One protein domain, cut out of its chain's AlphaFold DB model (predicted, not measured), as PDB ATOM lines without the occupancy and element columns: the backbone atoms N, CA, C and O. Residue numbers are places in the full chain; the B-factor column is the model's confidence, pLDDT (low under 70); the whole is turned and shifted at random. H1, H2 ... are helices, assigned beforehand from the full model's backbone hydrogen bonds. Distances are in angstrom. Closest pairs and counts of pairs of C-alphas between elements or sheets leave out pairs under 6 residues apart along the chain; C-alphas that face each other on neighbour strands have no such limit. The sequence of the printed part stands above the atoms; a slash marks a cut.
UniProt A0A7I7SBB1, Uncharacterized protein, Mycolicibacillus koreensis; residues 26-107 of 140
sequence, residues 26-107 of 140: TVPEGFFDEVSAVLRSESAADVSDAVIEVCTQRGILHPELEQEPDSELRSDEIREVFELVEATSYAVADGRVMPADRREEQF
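This is residues 26 to 107 of the 140 residues of an uncharacterized protein of Mycolicibacillus koreensis (UniProt A0A7I7SBB1). One long helix, H3, makes most of the length of a rod; H2 crosses the part of H3 towards its last residue, and the short H1 packs on H2 crosswise. The long link from H2 runs out to the first-residue end of H3, where residues 66 to 73 stick out free, and at the opposite end of the rod lie the four-residue H4 and a short tail, residues 104 to 107. The printed part has 82 residues with four named helices, in the order H1, H2, H3, H4, and no named strand, and its class is all helix, with 48 residues in named elements. It is only just compact, close to loose, with a radius of gyration of the C-alphas of 13.7 A, and the C-alphas span 50 by 22 by 20 A.

Begin with the longest helix, H3, at residues 72 to 93. Look next at H2, residues 44 to 57, which touches H3 with 11 pairs of C-alphas within 8 A. The closest C-alphas of the two are those of Ser 48 and Val 85, 6.0 A apart. H3 touches H2 with its residues 81 to 89 alone. The lines of H2 and H3 stand at a steep tilt of 51 degrees, and the two run opposite ways. Outward from H2 you come to H1, residues 31 to 38, which touches residues 50 to 54 of H2 alone; the closest C-alphas are those of Val 35 and Ala 50, 5.6 A apart. H1 and H2 run opposite ways at a steep tilt of 69 degrees, only just short of about perpendicular. H1 and H3 are close but not clearly touching: their closest C-alphas, those of Phe 32 and Thr 88, are 7.2 A apart, and their lines are about perpendicular at 74 degrees. Last comes H4, residues 100 to 103, which only just touches H1, with 3 pairs of C-alphas within 8 A; the closest are those of Ala 37 and Ala 100, 5.6 A apart. H4 is apart from H2 and from H3. Along the backbones of H1, H2 and H3, every O i to N i+4 pair is within hydrogen-bond range. H4 is too short for such a pair, but its one O i to N i+3 pair, O of Ala 100 and N of Arg 103, is within range.

Find C-alpha 72 at (5.485, -35.112, 33.524); from there the 22 residues of H3 run 31.8 A to C-alpha 93 at (8.007, -3.603, 36.598), with y rising. H2 has 14 residues and measures 20.0 A from C-alpha 44 to C-alpha 57. H1 begins at C-alpha 31, (-5.073, -13.278, 35.983), and its 8 residues measure 11.2 A. H4 has 4 residues, measures 5.6 A and ends at C-alpha 103, (-3.873, 2.181, 43.705).

The two C-alphas farthest apart, those of Asp 70 and Phe 107, are 50.4 A from each other. Without residues 66 to 73, which stand free, the body of 74 residues spans 45 by 23 by 20 A. The printed part has no cut. The link from H1 to H2 is tight, with 5 residues, that from H3 to H4 is short, with 6, and that from H2 to H3, residues 58 to 71, is long, with 14. Read the B-factor column for the model's confidence: the mean pLDDT of the printed part is 85.7, and it falls under 70 at residues 65 to 71 and at residues 102 to 107, of which 102 and 103 belong to H4.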
ATOM      1  N   THR A  26       0.359 -17.242  26.984       79.44
ATOM      2  CA  THR A  26      -0.939 -16.591  27.012       79.44
ATOM      3  C   THR A  26      -1.332 -16.508  28.472       79.44
ATOM      4  O   THR A  26      -1.874 -17.462  29.023       79.44
ATOM      5  N   VAL A  27      -0.994 -15.384  29.109       88.31
ATOM      6  CA  VAL A  27      -1.456 -15.081  30.465       88.31
ATOM      7  C   VAL A  27      -2.981 -15.222  30.473       88.31
ATOM      8  O   VAL A  27      -3.643 -14.571  29.655       88.31
ATOM      9  N   PRO A  28      -3.554 -16.073  31.342       91.62
ATOM     10  CA  PRO A  28      -4.992 -16.272  31.386       91.62
ATOM     11  C   PRO A  28      -5.748 -14.958  31.617       91.62
ATOM     12  O   PRO A  28      -5.297 -14.079  32.354       91.62
ATOM     13  N   GLU A  29      -6.930 -14.825  31.017       92.94
ATOM     14  CA  GLU A  29      -7.756 -13.625  31.176       92.94
ATOM     15  C   GLU A  29      -8.065 -13.356  32.663       92.94
ATOM     16  O   GLU A  29      -8.300 -14.286  33.447       92.94
ATOM     17  N   GLY A  30      -7.993 -12.084  33.066       93.56
ATOM     18  CA  GLY A  30      -8.215 -11.632  34.446       93.56
ATOM     19  C   GLY A  30      -7.139 -12.041  35.461       93.56
ATOM     20  O   GLY A  30      -7.244 -11.675  36.626       93.56
ATOM     21  N   PHE A  31      -6.094 -12.776  35.055       95.62
ATOM     22  CA  PHE A  31      -5.073 -13.278  35.983       95.62
ATOM     23  C   PHE A  31      -4.344 -12.145  36.712       95.62
ATOM     24  O   PHE A  31      -4.169 -12.191  37.925       95.62
ATOM     25  N   PHE A  32      -3.961 -11.094  35.986       95.25
ATOM     26  CA  PHE A  32      -3.291  -9.938  36.578       95.25
ATOM     27  C   PHE A  32      -4.172  -9.170  37.562       95.25
ATOM     28  O   PHE A  32      -3.657  -8.714  38.578       95.25
ATOM     29  N   ASP A  33      -5.479  -9.073  37.313       94.50
ATOM     30  CA  ASP A  33      -6.406  -8.407  38.232       94.50
ATOM     31  C   ASP A  33      -6.515  -9.169  39.557       94.50
ATOM     32  O   ASP A  33      -6.506  -8.565  40.631       94.50
ATOM     33  N   GLU A  34      -6.565 -10.501  39.484       96.06
ATOM     34  CA  GLU A  34      -6.583 -11.380  40.654       96.06
ATOM     35  C   GLU A  34      -5.268 -11.321  41.429       96.06
ATOM     36  O   GLU A  34      -5.291 -11.154  42.648       96.06
ATOM     37  N   VAL A  35      -4.125 -11.358  40.734       96.12
ATOM     38  CA  VAL A  35      -2.812 -11.165  41.367       96.12
ATOM     39  C   VAL A  35      -2.759  -9.806  42.055       96.12
ATOM     40  O   VAL A  35      -2.422  -9.729  43.232       96.12
ATOM     41  N   SER A  36      -3.161  -8.732  41.376       94.00
ATOM     42  CA  SER A  36      -3.207  -7.385  41.948       94.00
ATOM     43  C   SER A  36      -4.126  -7.258  43.165       94.00
ATOM     44  O   SER A  36      -3.911  -6.366  43.985       94.00
ATOM     45  N   ALA A  37      -5.154  -8.100  43.289       93.50
ATOM     46  CA  ALA A  37      -6.060  -8.096  44.434       93.50
ATOM     47  C   ALA A  37      -5.429  -8.699  45.700       93.50
ATOM     48  O   ALA A  37      -5.817  -8.316  46.803       93.50
ATOM     49  N   VAL A  38      -4.466  -9.615  45.552       94.94
ATOM     50  CA  VAL A  38      -3.795 -10.297  46.676       94.94
ATOM     51  C   VAL A  38      -2.339  -9.856  46.878       94.94
ATOM     52  O   VAL A  38      -1.739 -10.144  47.915       94.94
ATOM     53  N   LEU A  39      -1.768  -9.131  45.912       94.75
ATOM     54  CA  LEU A  39      -0.389  -8.656  45.946       94.75
ATOM     55  C   LEU A  39      -0.179  -7.647  47.080       94.75
ATOM     56  O   LEU A  39      -0.782  -6.574  47.095       94.75
ATOM     57  N   ARG A  40       0.729  -7.979  48.004       91.56
ATOM     58  CA  ARG A  40       1.070  -7.130  49.158       91.56
ATOM     59  C   ARG A  40       2.111  -6.068  48.830       91.56
ATOM     60  O   ARG A  40       2.021  -4.942  49.304       91.56
ATOM     61  N   SER A  41       3.129  -6.434  48.057       92.56
ATOM     62  CA  SER A  41       4.197  -5.528  47.643       92.56
ATOM     63  C   SER A  41       4.800  -5.978  46.314       92.56
ATOM     64  O   SER A  41       4.534  -7.077  45.842       92.56
ATOM     65  N   GLU A  42       5.638  -5.134  45.719       92.62
ATOM     66  CA  GLU A  42       6.355  -5.425  44.470       92.62
ATOM     67  C   GLU A  42       7.609  -6.291  44.684       92.62
ATOM     68  O   GLU A  42       8.411  -6.480  43.768       92.62
ATOM     69  N   SER A  43       7.833  -6.789  45.906       94.06
ATOM     70  CA  SER A  43       8.970  -7.661  46.189       94.06
ATOM     71  C   SER A  43       8.842  -8.976  45.421       94.06
ATOM     72  O   SER A  43       7.751  -9.522  45.277       94.06
ATOM     73  N   ALA A  44       9.968  -9.535  44.969       93.00
ATOM     74  CA  ALA A  44       9.960 -10.806  44.244       93.00
ATOM     75  C   ALA A  44       9.290 -11.942  45.043       93.00
ATOM     76  O   ALA A  44       8.641 -12.797  44.451       93.00
ATOM     77  N   ALA A  45       9.420 -11.922  46.377       94.56
ATOM     78  CA  ALA A  45       8.776 -12.888  47.262       94.56
ATOM     79  C   ALA A  45       7.247 -12.719  47.280       94.56
ATOM     80  O   ALA A  45       6.522 -13.691  47.088       94.56
ATOM     81  N   ASP A  46       6.754 -11.489  47.439       95.44
ATOM     82  CA  ASP A  46       5.311 -11.225  47.438       95.44
ATOM     83  C   ASP A  46       4.685 -11.471  46.058       95.44
ATOM     84  O   ASP A  46       3.562 -11.963  45.974       95.44
ATOM     85  N   VAL A  47       5.419 -11.188  44.975       95.06
ATOM     86  CA  VAL A  47       5.002 -11.512  43.603       95.06
ATOM     87  C   VAL A  47       4.882 -13.022  43.417       95.06
ATOM     88  O   VAL A  47       3.863 -13.489  42.908       95.06
ATOM     89  N   SER A  48       5.883 -13.802  43.846       95.62
ATOM     90  CA  SER A  48       5.805 -15.262  43.745       95.62
ATOM     91  C   SER A  48       4.671 -15.838  44.587       95.62
ATOM     92  O   SER A  48       3.951 -16.711  44.108       95.62
ATOM     93  N   ASP A  49       4.471 -15.323  45.802       96.25
ATOM     94  CA  ASP A  49       3.419 -15.789  46.705       96.25
ATOM     95  C   ASP A  49       2.027 -15.509  46.123       96.25
ATOM     96  O   ASP A  49       1.182 -16.403  46.089       96.25
ATOM     97  N   ALA A  50       1.806 -14.300  45.596       96.62
ATOM     98  CA  ALA A  50       0.552 -13.918  44.955       96.62
ATOM     99  C   ALA A  50       0.248 -14.779  43.719       96.62
ATOM    100  O   ALA A  50      -0.876 -15.249  43.545       96.62
ATOM    101  N   VAL A  51       1.253 -15.037  42.875       96.44
ATOM    102  CA  VAL A  51       1.102 -15.906  41.698       96.44
ATOM    103  C   VAL A  51       0.780 -17.342  42.109       96.44
ATOM    104  O   VAL A  51      -0.146 -17.934  41.561       96.44
ATOM    105  N   ILE A  52       1.489 -17.901  43.095       95.12
ATOM    106  CA  ILE A  52       1.227 -19.253  43.614       95.12
ATOM    107  C   ILE A  52      -0.195 -19.357  44.173       95.12
ATOM    108  O   ILE A  52      -0.888 -20.347  43.920       95.12
ATOM    109  N   GLU A  53      -0.644 -18.343  44.912       95.88
ATOM    110  CA  GLU A  53      -1.992 -18.289  45.468       95.88
ATOM    111  C   GLU A  53      -3.053 -18.323  44.358       95.88
ATOM    112  O   GLU A  53      -3.927 -19.194  44.379       95.88
ATOM    113  N   VAL A  54      -2.944 -17.455  43.349       96.25
ATOM    114  CA  VAL A  54      -3.892 -17.410  42.221       96.25
ATOM    115  C   VAL A  54      -3.842 -18.700  41.395       96.25
ATOM    116  O   VAL A  54      -4.889 -19.252  41.050       96.25
ATOM    117  N   CYS A  55      -2.654 -19.246  41.128       94.50
ATOM    118  CA  CYS A  55      -2.507 -20.530  40.437       94.50
ATOM    119  C   CYS A  55      -3.177 -21.675  41.206       94.50
ATOM    120  O   CYS A  55      -3.801 -22.541  40.595       94.50
ATOM    121  N   THR A  56      -3.106 -21.666  42.538       93.00
ATOM    122  CA  THR A  56      -3.796 -22.654  43.378       93.00
ATOM    123  C   THR A  56      -5.314 -22.470  43.310       93.00
ATOM    124  O   THR A  56      -6.046 -23.440  43.126       93.00
ATOM    125  N   GLN A  57      -5.807 -21.230  43.396       94.00
ATOM    126  CA  GLN A  57      -7.241 -20.920  43.313       94.00
ATOM    127  C   GLN A  57      -7.851 -21.297  41.955       94.00
ATOM    128  O   GLN A  57      -8.991 -21.758  41.895       94.00
ATOM    129  N   ARG A  58      -7.087 -21.136  40.869       92.88
ATOM    130  CA  ARG A  58      -7.499 -21.491  39.502       92.88
ATOM    131  C   ARG A  58      -7.337 -22.975  39.164       92.88
ATOM    132  O   ARG A  58      -7.773 -23.384  38.091       92.88
ATOM    133  N   GLY A  59      -6.730 -23.777  40.044       88.56
ATOM    134  CA  GLY A  59      -6.405 -25.175  39.747       88.56
ATOM    135  C   GLY A  59      -5.347 -25.323  38.648       88.56
ATOM    136  O   GLY A  59      -5.368 -26.291  37.899       88.56
ATOM    137  N   ILE A  60      -4.455 -24.338  38.513       87.50
ATOM    138  CA  ILE A  60      -3.238 -24.432  37.692       87.50
ATOM    139  C   ILE A  60      -2.162 -25.183  38.485       87.50
ATOM    140  O   ILE A  60      -1.441 -26.012  37.944       87.50
ATOM    141  N   LEU A  61      -2.081 -24.914  39.791       86.31
ATOM    142  CA  LEU A  61      -1.188 -25.603  40.711       86.31
ATOM    143  C   LEU A  61      -2.002 -26.454  41.687       86.31
ATOM    144  O   LEU A  61      -2.861 -25.933  42.399       86.31
ATOM    145  N   HIS A  62      -1.686 -27.745  41.773       86.00
ATOM    146  CA  HIS A  62      -2.357 -28.676  42.678       86.00
ATOM    147  C   HIS A  62      -1.410 -29.139  43.798       86.00
ATOM    148  O   HIS A  62      -0.747 -30.172  43.673       86.00
ATOM    149  N   PRO A  63      -1.344 -28.419  44.934       77.62
ATOM    150  CA  PRO A  63      -0.414 -28.742  46.020       77.62
ATOM    151  C   PRO A  63      -0.697 -30.094  46.700       77.62
ATOM    152  O   PRO A  63       0.177 -30.631  47.379       77.62
ATOM    153  N   GLU A  64      -1.906 -30.637  46.528       70.88
ATOM    154  CA  GLU A  64      -2.362 -31.893  47.139       70.88
ATOM    155  C   GLU A  64      -2.077 -33.147  46.297       70.88
ATOM    156  O   GLU A  64      -2.295 -34.255  46.789       70.88
ATOM    157  N   LEU A  65      -1.592 -33.016  45.053       63.22
ATOM    158  CA  LEU A  65      -1.211 -34.190  44.263       63.22
ATOM    159  C   LEU A  65      -0.083 -34.943  44.983       63.22
ATOM    160  O   LEU A  65       0.949 -34.365  45.338       63.22
ATOM    161  N   GLU A  66      -0.307 -36.238  45.235       57.66
ATOM    162  CA  GLU A  66       0.659 -37.112  45.900       57.66
ATOM    163  C   GLU A  66       2.023 -36.990  45.211       57.66
ATOM    164  O   GLU A  66       2.133 -37.000  43.986       57.66
ATOM    165  N   GLN A  67       3.060 -36.789  46.025       56.81
ATOM    166  CA  GLN A  67       4.390 -36.375  45.600       56.81
ATOM    167  C   GLN A  67       5.099 -37.459  44.769       56.81
ATOM    168  O   GLN A  67       6.010 -38.111  45.269       56.81
ATOM    169  N   GLU A  68       4.754 -37.622  43.495       58.81
ATOM    170  CA  GLU A  68       5.656 -38.239  42.524       58.81
ATOM    171  C   GLU A  68       6.401 -37.121  41.778       58.81
ATOM    172  O   GLU A  68       5.835 -36.469  40.893       58.81
ATOM    173  N   PRO A  69       7.657 -36.825  42.175       53.47
ATOM    174  CA  PRO A  69       8.462 -35.755  41.582       53.47
ATOM    175  C   PRO A  69       8.805 -35.997  40.103       53.47
ATOM    176  O   PRO A  69       9.225 -35.058  39.438       53.47
ATOM    177  N   ASP A  70       8.582 -37.212  39.596       57.69
ATOM    178  CA  ASP A  70       8.889 -37.622  38.221       57.69
ATOM    179  C   ASP A  70       7.657 -37.642  37.295       57.69
ATOM    180  O   ASP A  70       7.749 -38.101  36.155       57.69
ATOM    181  N   SER A  71       6.491 -37.159  37.746       68.06
ATOM    182  CA  SER A  71       5.334 -37.044  36.851       68.06
ATOM    183  C   SER A  71       5.514 -35.862  35.891       68.06
ATOM    184  O   SER A  71       5.734 -34.722  36.309       68.06
ATOM    185  N   GLU A  72       5.411 -36.130  34.586       74.25
ATOM    186  CA  GLU A  72       5.485 -35.112  33.524       74.25
ATOM    187  C   GLU A  72       4.505 -33.956  33.791       74.25
ATOM    188  O   GLU A  72       4.870 -32.790  33.664       74.25
ATOM    189  N   LEU A  73       3.314 -34.281  34.313       77.88
ATOM    190  CA  LEU A  73       2.284 -33.317  34.700       77.88
ATOM    191  C   LEU A  73       2.786 -32.287  35.721       77.88
ATOM    192  O   LEU A  73       2.560 -31.095  35.557       77.88
ATOM    193  N   ARG A  74       3.515 -32.718  36.755       79.69
ATOM    194  CA  ARG A  74       4.024 -31.803  37.782       79.69
ATOM    195  C   ARG A  74       5.132 -30.902  37.251       79.69
ATOM    196  O   ARG A  74       5.246 -29.752  37.667       79.69
ATOM    197  N   SER A  75       5.952 -31.422  36.340       84.06
ATOM    198  CA  SER A  75       6.964 -30.612  35.657       84.06
ATOM    199  C   SER A  75       6.311 -29.532  34.795       84.06
ATOM    200  O   SER A  75       6.789 -28.398  34.782       84.06
ATOM    201  N   ASP A  76       5.200 -29.860  34.135       84.81
ATOM    202  CA  ASP A  76       4.416 -28.905  33.355       84.81
ATOM    203  C   ASP A  76       3.732 -27.846  34.227       84.81
ATOM    204  O   ASP A  76       3.868 -26.663  33.926       84.81
ATOM    205  N   GLU A  77       3.095 -28.230  35.340       86.50
ATOM    206  CA  GLU A  77       2.494 -27.279  36.293       86.50
ATOM    207  C   GLU A  77       3.540 -26.306  36.856       86.50
ATOM    208  O   GLU A  77       3.327 -25.097  36.908       86.50
ATOM    209  N   ILE A  78       4.710 -26.820  37.257       87.94
ATOM    210  CA  ILE A  78       5.797 -25.989  37.790       87.94
ATOM    211  C   ILE A  78       6.319 -25.033  36.716       87.94
ATOM    212  O   ILE A  78       6.530 -23.854  37.003       87.94
ATOM    213  N   ARG A  79       6.524 -25.522  35.489       89.94
ATOM    214  CA  ARG A  79       6.961 -24.689  34.365       89.94
ATOM    215  C   ARG A  79       5.959 -23.567  34.098       89.94
ATOM    216  O   ARG A  79       6.377 -22.417  34.012       89.94
ATOM    217  N   GLU A  80       4.669 -23.883  34.040       90.88
ATOM    218  CA  GLU A  80       3.608 -22.893  33.836       90.88
ATOM    219  C   GLU A  80       3.592 -21.838  34.954       90.88
ATOM    220  O   GLU A  80       3.526 -20.640  34.679       90.88
ATOM    221  N   VAL A  81       3.750 -22.249  36.217       92.44
ATOM    222  CA  VAL A  81       3.856 -21.307  37.343       92.44
ATOM    223  C   VAL A  81       5.074 -20.394  37.200       92.44
ATOM    224  O   VAL A  81       4.948 -19.189  37.407       92.44
ATOM    225  N   PHE A  82       6.245 -20.917  36.825       92.81
ATOM    226  CA  PHE A  82       7.437 -20.085  36.612       92.81
ATOM    227  C   PHE A  82       7.250 -19.074  35.480       92.81
ATOM    228  O   PHE A  82       7.645 -17.918  35.626       92.81
ATOM    229  N   GLU A  83       6.616 -19.485  34.385       93.88
ATOM    230  CA  GLU A  83       6.302 -18.597  33.268       93.88
ATOM    231  C   GLU A  83       5.323 -17.483  33.708       93.88
ATOM    232  O   GLU A  83       5.504 -16.313  33.363       93.88
ATOM    233  N   LEU A  84       4.327 -17.801  34.546       95.31
ATOM    234  CA  LEU A  84       3.401 -16.812  35.115       95.31
ATOM    235  C   LEU A  84       4.078 -15.869  36.122       95.31
ATOM    236  O   LEU A  84       3.748 -14.679  36.158       95.31
ATOM    237  N   VAL A  85       5.045 -16.355  36.909       95.94
ATOM    238  CA  VAL A  85       5.868 -15.508  37.793       95.94
ATOM    239  C   VAL A  85       6.698 -14.524  36.970       95.94
ATOM    240  O   VAL A  85       6.755 -13.341  37.312       95.94
ATOM    241  N   GLU A  86       7.308 -14.974  35.872       95.25
ATOM    242  CA  GLU A  86       8.064 -14.107  34.966       95.25
ATOM    243  C   GLU A  86       7.160 -13.032  34.345       95.25
ATOM    244  O   GLU A  86       7.449 -11.837  34.456       95.25
ATOM    245  N   ALA A  87       6.026 -13.432  33.764       95.00
ATOM    246  CA  ALA A  87       5.073 -12.506  33.152       95.00
ATOM    247  C   ALA A  87       4.542 -11.465  34.155       95.00
ATOM    248  O   ALA A  87       4.429 -10.280  33.827       95.00
ATOM    249  N   THR A  88       4.258 -11.894  35.386       95.06
ATOM    250  CA  THR A  88       3.819 -11.004  36.469       95.06
ATOM    251  C   THR A  88       4.933 -10.057  36.895       95.06
ATOM    252  O   THR A  88       4.676  -8.873  37.081       95.06
ATOM    253  N   SER A  89       6.179 -10.526  36.982       94.44
ATOM    254  CA  SER A  89       7.324  -9.679  37.335       94.44
ATOM    255  C   SER A  89       7.529  -8.550  36.320       94.44
ATOM    256  O   SER A  89       7.756  -7.406  36.713       94.44
ATOM    257  N   TYR A  90       7.376  -8.833  35.020       94.31
ATOM    258  CA  TYR A  90       7.387  -7.793  33.987       94.31
ATOM    259  C   TYR A  90       6.211  -6.819  34.119       94.31
ATOM    260  O   TYR A  90       6.403  -5.615  33.973       94.31
ATOM    261  N   ALA A  91       5.008  -7.320  34.413       93.81
ATOM    262  CA  ALA A  91       3.821  -6.482  34.585       93.81
ATOM    263  C   ALA A  91       3.875  -5.611  35.855       93.81
ATOM    264  O   ALA A  91       3.311  -4.522  35.884       93.81
ATOM    265  N   VAL A  92       4.564  -6.060  36.903       93.19
ATOM    266  CA  VAL A  92       4.859  -5.227  38.076       93.19
ATOM    267  C   VAL A  92       5.886  -4.158  37.708       93.19
ATOM    268  O   VAL A  92       5.684  -2.981  37.996       93.19
ATOM    269  N   ALA A  93       6.953  -4.534  36.998       90.88
ATOM    270  CA  ALA A  93       8.007  -3.603  36.598       90.88
ATOM    271  C   ALA A  93       7.527  -2.479  35.659       90.88
ATOM    272  O   ALA A  93       8.087  -1.385  35.692       90.88
ATOM    273  N   ASP A  94       6.508  -2.728  34.831       89.94
ATOM    274  CA  ASP A  94       5.906  -1.716  33.950       89.94
ATOM    275  C   ASP A  94       4.661  -1.022  34.534       89.94
ATOM    276  O   ASP A  94       4.067  -0.163  33.878       89.94
ATOM    277  N   GLY A  95       4.289  -1.357  35.774       87.81
ATOM    278  CA  GLY A  95       3.186  -0.738  36.507       87.81
ATOM    279  C   GLY A  95       1.784  -1.209  36.110       87.81
ATOM    280  O   GLY A  95       0.808  -0.659  36.622       87.81
ATOM    281  N   ARG A  96       1.641  -2.220  35.239       90.19
ATOM    282  CA  ARG A  96       0.337  -2.836  34.923       90.19
ATOM    283  C   ARG A  96      -0.238  -3.651  36.081       90.19
ATOM    284  O   ARG A  96      -1.457  -3.732  36.199       90.19
ATOM    285  N   VAL A  97       0.611  -4.251  36.914       92.38
ATOM    286  CA  VAL A  97       0.224  -4.979  38.131       92.38
ATOM    287  C   VAL A  97       0.754  -4.217  39.334       92.38
ATOM    288  O   VAL A  97       1.957  -4.074  39.512       92.38
ATOM    289  N   MET A  98      -0.156  -3.746  40.177       90.00
ATOM    290  CA  MET A  98       0.171  -3.014  41.399       90.00
ATOM    291  C   MET A  98      -0.560  -3.617  42.602       90.00
ATOM    292  O   MET A  98      -1.685  -4.110  42.427       90.00
ATOM    293  N   PRO A  99       0.024  -3.541  43.814       87.31
ATOM    294  CA  PRO A  99      -0.686  -3.841  45.053       87.31
ATOM    295  C   PRO A  99      -1.973  -3.017  45.160       87.31
ATOM    296  O   PRO A  99      -1.978  -1.830  44.812       87.31
ATOM    297  N   ALA A 100      -3.059  -3.626  45.643       78.19
ATOM    298  CA  ALA A 100      -4.361  -2.964  45.759       78.19
ATOM    299  C   ALA A 100      -4.289  -1.665  46.581       78.19
ATOM    300  O   ALA A 100      -4.824  -0.644  46.155       78.19
ATOM    301  N   ASP A 101      -3.535  -1.675  47.680       72.56
ATOM    302  CA  ASP A 101      -3.404  -0.528  48.585       72.56
ATOM    303  C   ASP A 101      -2.645   0.652  47.948       72.56
ATOM    304  O   ASP A 101      -2.857   1.806  48.307       72.56
ATOM    305  N   ARG A 102      -1.802   0.393  46.937       66.56
ATOM    306  CA  ARG A 102      -1.049   1.439  46.225       66.56
ATOM    307  C   ARG A 102      -1.888   2.159  45.167       66.56
ATOM    308  O   ARG A 102      -1.534   3.254  44.738       66.56
ATOM    309  N   ARG A 103      -3.000   1.563  44.719       57.59
ATOM    310  CA  ARG A 103      -3.873   2.181  43.705       57.59
ATOM    311  C   ARG A 103      -4.542   3.460  44.213       57.59
ATOM    312  O   ARG A 103      -4.848   4.319  43.389       57.59
ATOM    313  N   GLU A 104      -4.737   3.585  45.526       55.84
ATOM    314  CA  GLU A 104      -5.367   4.740  46.181       55.84
ATOM    315  C   GLU A 104      -4.372   5.851  46.562       55.84
ATOM    316  O   GLU A 104      -4.784   6.991  46.747       55.84
ATOM    317  N   GLU A 105      -3.061   5.578  46.581       56.91
ATOM    318  CA  GLU A 105      -2.001   6.591  46.767       56.91
ATOM    319  C   GLU A 105      -1.718   7.402  45.481       56.91
ATOM    320  O   GLU A 105      -0.656   8.009  45.319       56.91
ATOM    321  N   GLN A 106      -2.652   7.394  44.526       56.22
ATOM    322  CA  GLN A 106      -2.504   8.064  43.241       56.22
ATOM    323  C   GLN A 106      -2.558   9.584  43.402       56.22
ATOM    324  O   GLN A 106      -3.625  10.174  43.524       56.22
ATOM    325  N   PHE A 107      -1.361  10.165  43.307       57.53
ATOM    326  CA  PHE A 107      -1.043  11.584  43.194       57.53
ATOM    327  C   PHE A 107      -1.469  12.410  44.403       57.53
ATOM    328  O   PHE A 107      -2.633  12.754  44.581       57.53
TER     329      PHE A 107